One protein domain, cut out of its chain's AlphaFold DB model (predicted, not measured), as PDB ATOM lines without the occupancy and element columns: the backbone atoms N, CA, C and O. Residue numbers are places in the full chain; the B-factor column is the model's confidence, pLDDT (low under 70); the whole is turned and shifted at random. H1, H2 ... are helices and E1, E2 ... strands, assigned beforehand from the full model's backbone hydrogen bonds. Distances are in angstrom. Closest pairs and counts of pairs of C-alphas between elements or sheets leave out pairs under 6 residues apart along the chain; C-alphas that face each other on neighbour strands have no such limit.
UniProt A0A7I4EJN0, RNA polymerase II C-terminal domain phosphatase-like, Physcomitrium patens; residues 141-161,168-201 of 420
ATOM      1  N   PRO A 141      50.588  -9.282  35.488       77.81
ATOM      2  CA  PRO A 141      49.588  -8.601  34.637       77.81
ATOM      3  C   PRO A 141      49.887  -8.552  33.111       77.81
ATOM      4  O   PRO A 141      51.033  -8.778  32.719       77.81
ATOM      5  N   PRO A 142      48.876  -8.241  32.256       82.31
ATOM      6  CA  PRO A 142      47.476  -7.974  32.620       82.31
ATOM      7  C   PRO A 142      46.723  -9.249  33.032       82.31
ATOM      8  O   PRO A 142      47.018 -10.348  32.563       82.31
ATOM      9  N   HIS A 143      45.775  -9.105  33.963       86.75
ATOM     10  CA  HIS A 143      44.960 -10.214  34.471       86.75
ATOM     11  C   HIS A 143      43.737 -10.449  33.563       86.75
ATOM     12  O   HIS A 143      42.960  -9.507  33.390       86.75
ATOM     13  N   PRO A 144      43.524 -11.672  33.032       89.25
ATOM     14  CA  PRO A 144      42.462 -11.943  32.058       89.25
ATOM     15  C   PRO A 144      41.055 -11.841  32.659       89.25
ATOM     16  O   PRO A 144      40.151 -11.319  32.013       89.25
ATOM     17  N   GLY A 145      40.878 -12.277  33.907       91.12
ATOM     18  CA  GLY A 145      39.598 -12.279  34.605       91.12
ATOM     19  C   GLY A 145      39.736 -12.735  36.056       91.12
ATOM     20  O   GLY A 145      40.815 -13.162  36.481       91.12
ATOM     21  N   PHE A 146      38.651 -12.616  36.810       91.50
ATOM     22  CA  PHE A 146      38.557 -12.928  38.232       91.50
ATOM     23  C   PHE A 146      37.262 -13.686  38.516       91.50
ATOM     24  O   PHE A 146      36.243 -13.416  37.888       91.50
ATOM     25  N   ILE A 147      37.304 -14.602  39.477       93.25
ATOM     26  CA  ILE A 147      36.124 -15.204  40.102       93.25
ATOM     27  C   ILE A 147      36.242 -14.922  41.598       93.25
ATOM     28  O   ILE A 147      37.278 -15.234  42.188       93.25
ATOM     29  N   TRP A 148      35.231 -14.282  42.194       91.25
ATOM     30  CA  TRP A 148      35.244 -13.858  43.607       91.25
ATOM     31  C   TRP A 148      36.549 -13.141  44.004       91.25
ATOM     32  O   TRP A 148      37.211 -13.494  44.979       91.25
ATOM     33  N   ASP A 149      36.959 -12.170  43.185       90.19
ATOM     34  CA  ASP A 149      38.198 -11.395  43.331       90.19
ATOM     35  C   ASP A 149      39.507 -12.196  43.261       90.19
ATOM     36  O   ASP A 149      40.572 -11.652  43.551       90.19
ATOM     37  N   VAL A 150      39.489 -13.452  42.816       91.44
ATOM     38  CA  VAL A 150      40.690 -14.271  42.598       91.44
ATOM     39  C   VAL A 150      40.948 -14.430  41.103       91.44
ATOM     40  O   VAL A 150      40.070 -14.847  40.352       91.44
ATOM     41  N   CYS A 151      42.155 -14.082  40.642       91.38
ATOM     42  CA  CYS A 151      42.521 -14.188  39.229       91.38
ATOM     43  C   CYS A 151      42.432 -15.644  38.758       91.38
ATOM     44  O   CYS A 151      43.165 -16.495  39.266       91.38
ATOM     45  N   ILE A 152      41.646 -15.891  37.708       89.50
ATOM     46  CA  ILE A 152      41.398 -17.236  37.157       89.50
ATOM     47  C   ILE A 152      42.651 -17.916  36.586       89.50
ATOM     48  O   ILE A 152      42.655 -19.122  36.378       89.50
ATOM     49  N   ARG A 153      43.720 -17.153  36.314       87.88
ATOM     50  CA  ARG A 153      44.972 -17.675  35.739       87.88
ATOM     51  C   ARG A 153      46.101 -17.837  36.757       87.88
ATOM     52  O   ARG A 153      46.857 -18.791  36.663       87.88
ATOM     53  N   CYS A 154      46.266 -16.885  37.676       91.69
ATOM     54  CA  CYS A 154      47.434 -16.847  38.576       91.69
ATOM     55  C   CYS A 154      47.093 -16.940  40.069       91.69
ATOM     56  O   CYS A 154      47.990 -16.831  40.900       91.69
ATOM     57  N   GLY A 155      45.808 -17.027  40.432       89.31
ATOM     58  CA  GLY A 155      45.359 -17.137  41.826       89.31
ATOM     59  C   GLY A 155      45.564 -15.890  42.699       89.31
ATOM     60  O   GLY A 155      45.155 -15.876  43.857       89.31
ATOM     61  N   LYS A 156      46.177 -14.817  42.183       89.44
ATOM     62  CA  LYS A 156      46.338 -13.556  42.927       89.44
ATOM     63  C   LYS A 156      44.995 -12.849  43.105       89.44
ATOM     64  O   LYS A 156      44.198 -12.796  42.168       89.44
ATOM     65  N   ARG A 157      44.782 -12.260  44.285       89.06
ATOM     66  CA  ARG A 157      43.602 -11.433  44.568       89.06
ATOM     67  C   ARG A 157      43.626 -10.120  43.787       89.06
ATOM     68  O   ARG A 157      44.698  -9.568  43.530       89.06
ATOM     69  N   LYS A 158      42.444  -9.613  43.441       84.56
ATOM     70  CA  LYS A 158      42.228  -8.280  42.869       84.56
ATOM     71  C   LYS A 158      42.789  -7.245  43.847       84.56
ATOM     72  O   LYS A 158      42.458  -7.261  45.031       84.56
ATOM     73  N   SER A 159      43.693  -6.382  43.383       73.50
ATOM     74  CA  SER A 159      44.230  -5.324  44.238       73.50
ATOM     75  C   SER A 159      43.120  -4.325  44.553       73.50
ATOM     76  O   SER A 159      42.529  -3.755  43.642       73.50
ATOM     77  N   THR A 160      42.863  -4.092  45.837       60.66
ATOM     78  CA  THR A 160      41.918  -3.074  46.326       60.66
ATOM     79  C   THR A 160      42.502  -1.662  46.311       60.66
ATOM     80  O   THR A 160      41.799  -0.698  46.604       60.66
ATOM     81  N   ALA A 161      43.792  -1.522  45.989       56.25
ATOM     82  CA  ALA A 161      44.413  -0.221  45.826       56.25
ATOM     83  C   ALA A 161      43.805   0.483  44.601       56.25
ATOM     84  O   ALA A 161      43.700  -0.159  43.551       56.25
ATOM     85  N   ILE A 168      40.170  -0.771  33.792       58.44
ATOM     86  CA  ILE A 168      40.027  -1.867  32.846       58.44
ATOM     87  C   ILE A 168      38.547  -2.180  32.928       58.44
ATOM     88  O   ILE A 168      38.120  -2.758  33.927       58.44
ATOM     89  N   ASP A 169      37.781  -1.748  31.927       73.12
ATOM     90  CA  ASP A 169      36.379  -2.120  31.798       73.12
ATOM     91  C   ASP A 169      36.302  -3.652  31.875       73.12
ATOM     92  O   ASP A 169      36.980  -4.388  31.143       73.12
ATOM     93  N   ARG A 170      35.572  -4.133  32.884       84.88
ATOM     94  CA  ARG A 170      35.363  -5.555  33.151       84.88
ATOM     95  C   ARG A 170      33.923  -5.890  32.834       84.88
ATOM     96  O   ARG A 170      33.012  -5.184  33.255       84.88
ATOM     97  N   VAL A 171      33.736  -7.009  32.156       88.19
ATOM     98  CA  VAL A 171      32.420  -7.553  31.841       88.19
ATOM     99  C   VAL A 171      32.122  -8.692  32.807       88.19
ATOM    100  O   VAL A 171      32.904  -9.638  32.926       88.19
ATOM    101  N   GLY A 172      30.996  -8.596  33.510       90.25
ATOM    102  CA  GLY A 172      30.505  -9.654  34.388       90.25
ATOM    103  C   GLY A 172      29.763 -10.726  33.592       90.25
ATOM    104  O   GLY A 172      28.671 -10.474  33.095       90.25
ATOM    105  N   LEU A 173      30.311 -11.938  33.512       91.50
ATOM    106  CA  LEU A 173      29.695 -13.078  32.816       91.50
ATOM    107  C   LEU A 173      28.949 -13.982  33.809       91.50
ATOM    108  O   LEU A 173      29.188 -15.186  33.902       91.50
ATOM    109  N   ARG A 174      28.038 -13.374  34.577       90.56
ATOM    110  CA  ARG A 174      27.354 -13.995  35.732       90.56
ATOM    111  C   ARG A 174      26.469 -15.190  35.378       90.56
ATOM    112  O   ARG A 174      26.264 -16.064  36.221       90.56
ATOM    113  N   TYR A 175      26.004 -15.257  34.132       91.31
ATOM    114  CA  TYR A 175      25.228 -16.389  33.637       91.31
ATOM    115  C   TYR A 175      26.072 -17.667  33.485       91.31
ATOM    116  O   TYR A 175      25.529 -18.763  33.574       91.31
ATOM    117  N   ILE A 176      27.391 -17.534  33.286       91.00
ATOM    118  CA  ILE A 176      28.331 -18.665  33.235       91.00
ATOM    119  C   ILE A 176      28.677 -19.100  34.654       91.00
ATOM    120  O   ILE A 176      28.590 -20.277  34.993       91.00
ATOM    121  N   HIS A 177      29.083 -18.139  35.483       90.50
ATOM    122  CA  HIS A 177      29.429 -18.391  36.869       90.50
ATOM    123  C   HIS A 177      29.258 -17.124  37.706       90.50
ATOM    124  O   HIS A 177      29.650 -16.025  37.305       90.50
ATOM    125  N   GLU A 178      28.704 -17.278  38.907       87.12
ATOM    126  CA  GLU A 178      28.508 -16.162  39.823       87.12
ATOM    127  C   GLU A 178      29.857 -15.541  40.223       87.12
ATOM    128  O   GLU A 178      30.808 -16.241  40.568       87.12
ATOM    129  N   GLY A 179      29.972 -14.217  40.122       87.62
ATOM    130  CA  GLY A 179      31.212 -13.497  40.424       87.62
ATOM    131  C   GLY A 179      32.313 -13.585  39.359       87.62
ATOM    132  O   GLY A 179      33.415 -13.109  39.629       87.62
ATOM    133  N   LEU A 180      32.050 -14.165  38.177       92.19
ATOM    134  CA  LEU A 180      32.990 -14.147  37.052       92.19
ATOM    135  C   LEU A 180      33.018 -12.766  36.382       92.19
ATOM    136  O   LEU A 180      32.030 -12.317  35.802       92.19
ATOM    137  N   GLU A 181      34.187 -12.136  36.398       91.88
ATOM    138  CA  GLU A 181      34.498 -10.899  35.686       91.88
ATOM    139  C   GLU A 181      35.654 -11.136  34.717       91.88
ATOM    140  O   GLU A 181      36.690 -11.686  35.090       91.88
ATOM    141  N   VAL A 182      35.532 -10.658  33.486       91.38
ATOM    142  CA  VAL A 182      36.573 -10.787  32.463       91.38
ATOM    143  C   VAL A 182      36.984  -9.397  31.991       91.38
ATOM    144  O   VAL A 182      36.157  -8.497  31.885       91.38
ATOM    145  N   SER A 183      38.280  -9.186  31.763       89.50
ATOM    146  CA  SER A 183      38.774  -7.936  31.169       89.50
ATOM    147  C   SER A 183      38.266  -7.780  29.737       89.50
ATOM    148  O   SER A 183      38.161  -8.773  29.021       89.50
ATOM    149  N   GLU A 184      38.031  -6.551  29.279       87.12
ATOM    150  CA  GLU A 184      37.549  -6.315  27.911       87.12
ATOM    151  C   GLU A 184      38.478  -6.901  26.830       87.12
ATOM    152  O   GLU A 184      38.017  -7.451  25.830       87.12
ATOM    153  N   LEU A 185      39.798  -6.879  27.059       88.38
ATOM    154  CA  LEU A 185      40.777  -7.507  26.164       88.38
ATOM    155  C   LEU A 185      40.556  -9.022  26.047       88.38
ATOM    156  O   LEU A 185      40.587  -9.574  24.945       88.38
ATOM    157  N   GLU A 186      40.340  -9.693  27.176       90.06
ATOM    158  CA  GLU A 186      40.104 -11.135  27.198       90.06
ATOM    159  C   GLU A 186      38.717 -11.476  26.644       90.06
ATOM    160  O   GLU A 186      38.593 -12.405  25.848       90.06
ATOM    161  N   ALA A 187      37.688 -10.684  26.957       90.25
ATOM    162  CA  ALA A 187      36.357 -10.844  26.380       90.25
ATOM    163  C   ALA A 187      36.402 -10.713  24.848       90.25
ATOM    164  O   ALA A 187      35.872 -11.562  24.131       90.25
ATOM    165  N   ALA A 188      37.123  -9.719  24.317       90.44
ATOM    166  CA  ALA A 188      37.333  -9.561  22.881       90.44
ATOM    167  C   ALA A 188      38.097 -10.744  22.261       90.44
ATOM    168  O   ALA A 188      37.774 -11.179  21.150       90.44
ATOM    169  N   ARG A 189      39.096 -11.290  22.964       91.25
ATOM    170  CA  ARG A 189      39.834 -12.485  22.531       91.25
ATOM    171  C   ARG A 189      38.898 -13.691  22.404       91.25
ATOM    172  O   ARG A 189      38.893 -14.332  21.350       91.25
ATOM    173  N   VAL A 190      38.074 -13.936  23.424       90.88
ATOM    174  CA  VAL A 190      37.081 -15.021  23.456       90.88
ATOM    175  C   VAL A 190      36.028 -14.834  22.361       90.88
ATOM    176  O   VAL A 190      35.810 -15.755  21.580       90.88
ATOM    177  N   ARG A 191      35.456 -13.633  22.193       92.38
ATOM    178  CA  ARG A 191      34.480 -13.339  21.121       92.38
ATOM    179  C   ARG A 191      35.039 -13.613  19.721       92.38
ATOM    180  O   ARG A 191      34.329 -14.118  18.855       92.38
ATOM    181  N   ASN A 192      36.316 -13.306  19.486       91.62
ATOM    182  CA  ASN A 192      36.977 -13.591  18.210       91.62
ATOM    183  C   ASN A 192      37.253 -15.086  18.001       91.62
ATOM    184  O   ASN A 192      37.168 -15.569  16.870       91.62
ATOM    185  N   ALA A 193      37.619 -15.815  19.059       92.38
ATOM    186  CA  ALA A 193      37.764 -17.268  19.002       92.38
ATOM    187  C   ALA A 193      36.421 -17.937  18.698       92.38
ATOM    188  O   ALA A 193      36.343 -18.766  17.788       92.38
ATOM    189  N   GLU A 194      35.361 -17.486  19.367       91.88
ATOM    190  CA  GLU A 194      34.009 -17.970  19.133       91.88
ATOM    191  C   GLU A 194      33.554 -17.700  17.702       91.88
ATOM    192  O   GLU A 194      33.093 -18.620  17.030       91.88
ATOM    193  N   LEU A 195      33.761 -16.480  17.191       92.69
ATOM    194  CA  LEU A 195      33.440 -16.133  15.807       92.69
ATOM    195  C   LEU A 195      34.054 -17.134  14.820       92.69
ATOM    196  O   LEU A 195      33.358 -17.621  13.930       92.69
ATOM    197  N   ARG A 196      35.341 -17.472  14.980       93.50
ATOM    198  CA  ARG A 196      36.015 -18.463  14.124       93.50
ATOM    199  C   ARG A 196      35.406 -19.855  14.277       93.50
ATOM    200  O   ARG A 196      35.226 -20.546  13.277       93.50
ATOM    201  N   ARG A 197      35.071 -20.266  15.503       95.12
ATOM    202  CA  ARG A 197      34.479 -21.580  15.782       95.12
ATOM    203  C   ARG A 197      33.092 -21.726  15.154       95.12
ATOM    204  O   ARG A 197      32.852 -22.710  14.455       95.12
ATOM    205  N   VAL A 198      32.192 -20.766  15.378       94.06
ATOM    206  CA  VAL A 198      30.810 -20.838  14.875       94.06
ATOM    207  C   VAL A 198      30.770 -20.723  13.355       94.06
ATOM    208  O   VAL A 198      30.142 -21.548  12.696       94.06
ATOM    209  N   THR A 199      31.543 -19.802  12.771       93.12
ATOM    210  CA  THR A 199      31.614 -19.663  11.307       93.12
ATOM    211  C   THR A 199      32.290 -20.860  10.642       93.12
ATOM    212  O   THR A 199      31.850 -21.280   9.573       93.12
ATOM    213  N   GLY A 200      33.280 -21.484  11.290       94.81
ATOM    214  CA  GLY A 200      33.882 -22.741  10.836       94.81
ATOM    215  C   GLY A 200      32.888 -23.909  10.779       94.81
ATOM    216  O   GLY A 200      33.035 -24.798   9.944       94.81
ATOM    217  N   LYS A 201      31.837 -23.878  11.607       95.94
ATOM    218  CA  LYS A 201      30.702 -24.819  11.571       95.94
ATOM    219  C   LYS A 201      29.573 -24.376  10.630       95.94
ATOM    220  O   LYS A 201      28.510 -24.988  10.647       95.94
TER     221      LYS A 201
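This is residues 141 to 161 and 168 to 201 of the 420 residues of the protein "RNA polymerase II C-terminal domain phosphatase-like" of Physcomitrium patens (UniProt A0A7I4EJN0). A long helix, H1, stands up from a small three-stranded sheet like a handle, with residues 191 to 201 sticking out beyond the body. A long loop, residues 148 to 161, follows strand E1 and runs out to Ala 161, at the far end of the domain from the tip of the helix. The printed part has 55 residues, with three named strands and one named helix in the order E1, E2, E3, H1; the sheet order is E1, E3, E2, all antiparallel. The class is mixed, helices and strands, though under half of the residues, 27 of 55, are in named elements. The whole is only just loose, close to compact, with a radius of gyration of the C-alphas of 12.5 A, and is elongated, spanning 43 by 23 by 19 A.

E1, residues 145 to 147, is an edge strand and the antiparallel neighbour of E3, residues 180 to 183, at 167 degrees between directions. N 146 and O 181 are within hydrogen-bond range at 2.8 A, as are N 181 and O 146, at 2.8 A. Residues 146 to 147 of E1 also pair, antiparallel, with residues 150 to 151. E2, residues 170 to 172, is the other edge strand and forms a hairpin with E3, at 153 degrees; N 171 and O 182 are 2.9 A apart, within hydrogen-bond range. E1 and E2 are only just apart, at 8.1 A. H1, residues 184 to 200, is on one face of this sheet, two layers, a helix and a sheet. It stands up from the sheet, its line rising 78 degrees out of the local plane, with a height over the sheet of 14.2 A. It lies over E3 and only just over E2, with 3 of its C-alphas. The closest C-alphas of E2 and H1 are those of Arg 170 and Glu 184, 5.7 A apart. In H1 every O i to N i+4 pair is within hydrogen-bond range.

E1 begins at C-alpha 145, at (39.598, -12.279, 34.605), and is 7.1 A long. E2 is 6.5 A and E3 10.3 A long. H1 runs 24.0 A from C-alpha 184, at (37.549, -6.315, 27.911), to C-alpha 200, at (33.882, -22.741, 10.836).

The two C-alphas farthest apart are those of Ala 161 and Lys 201, at 44.3 A. Without residues 191 to 201, which stand free, the body spans 24 by 20 by 18 A. Residues 162 to 167 are not printed, and C-alphas 161 and 168 are 13.8 A apart across this cut, which lies in the link from E1 to E2. The link from E2 to E3 is short and that from E3 to H1 is tight. The mean pLDDT of the printed part is 87.9; residues 160, 161 and 168 are under 70.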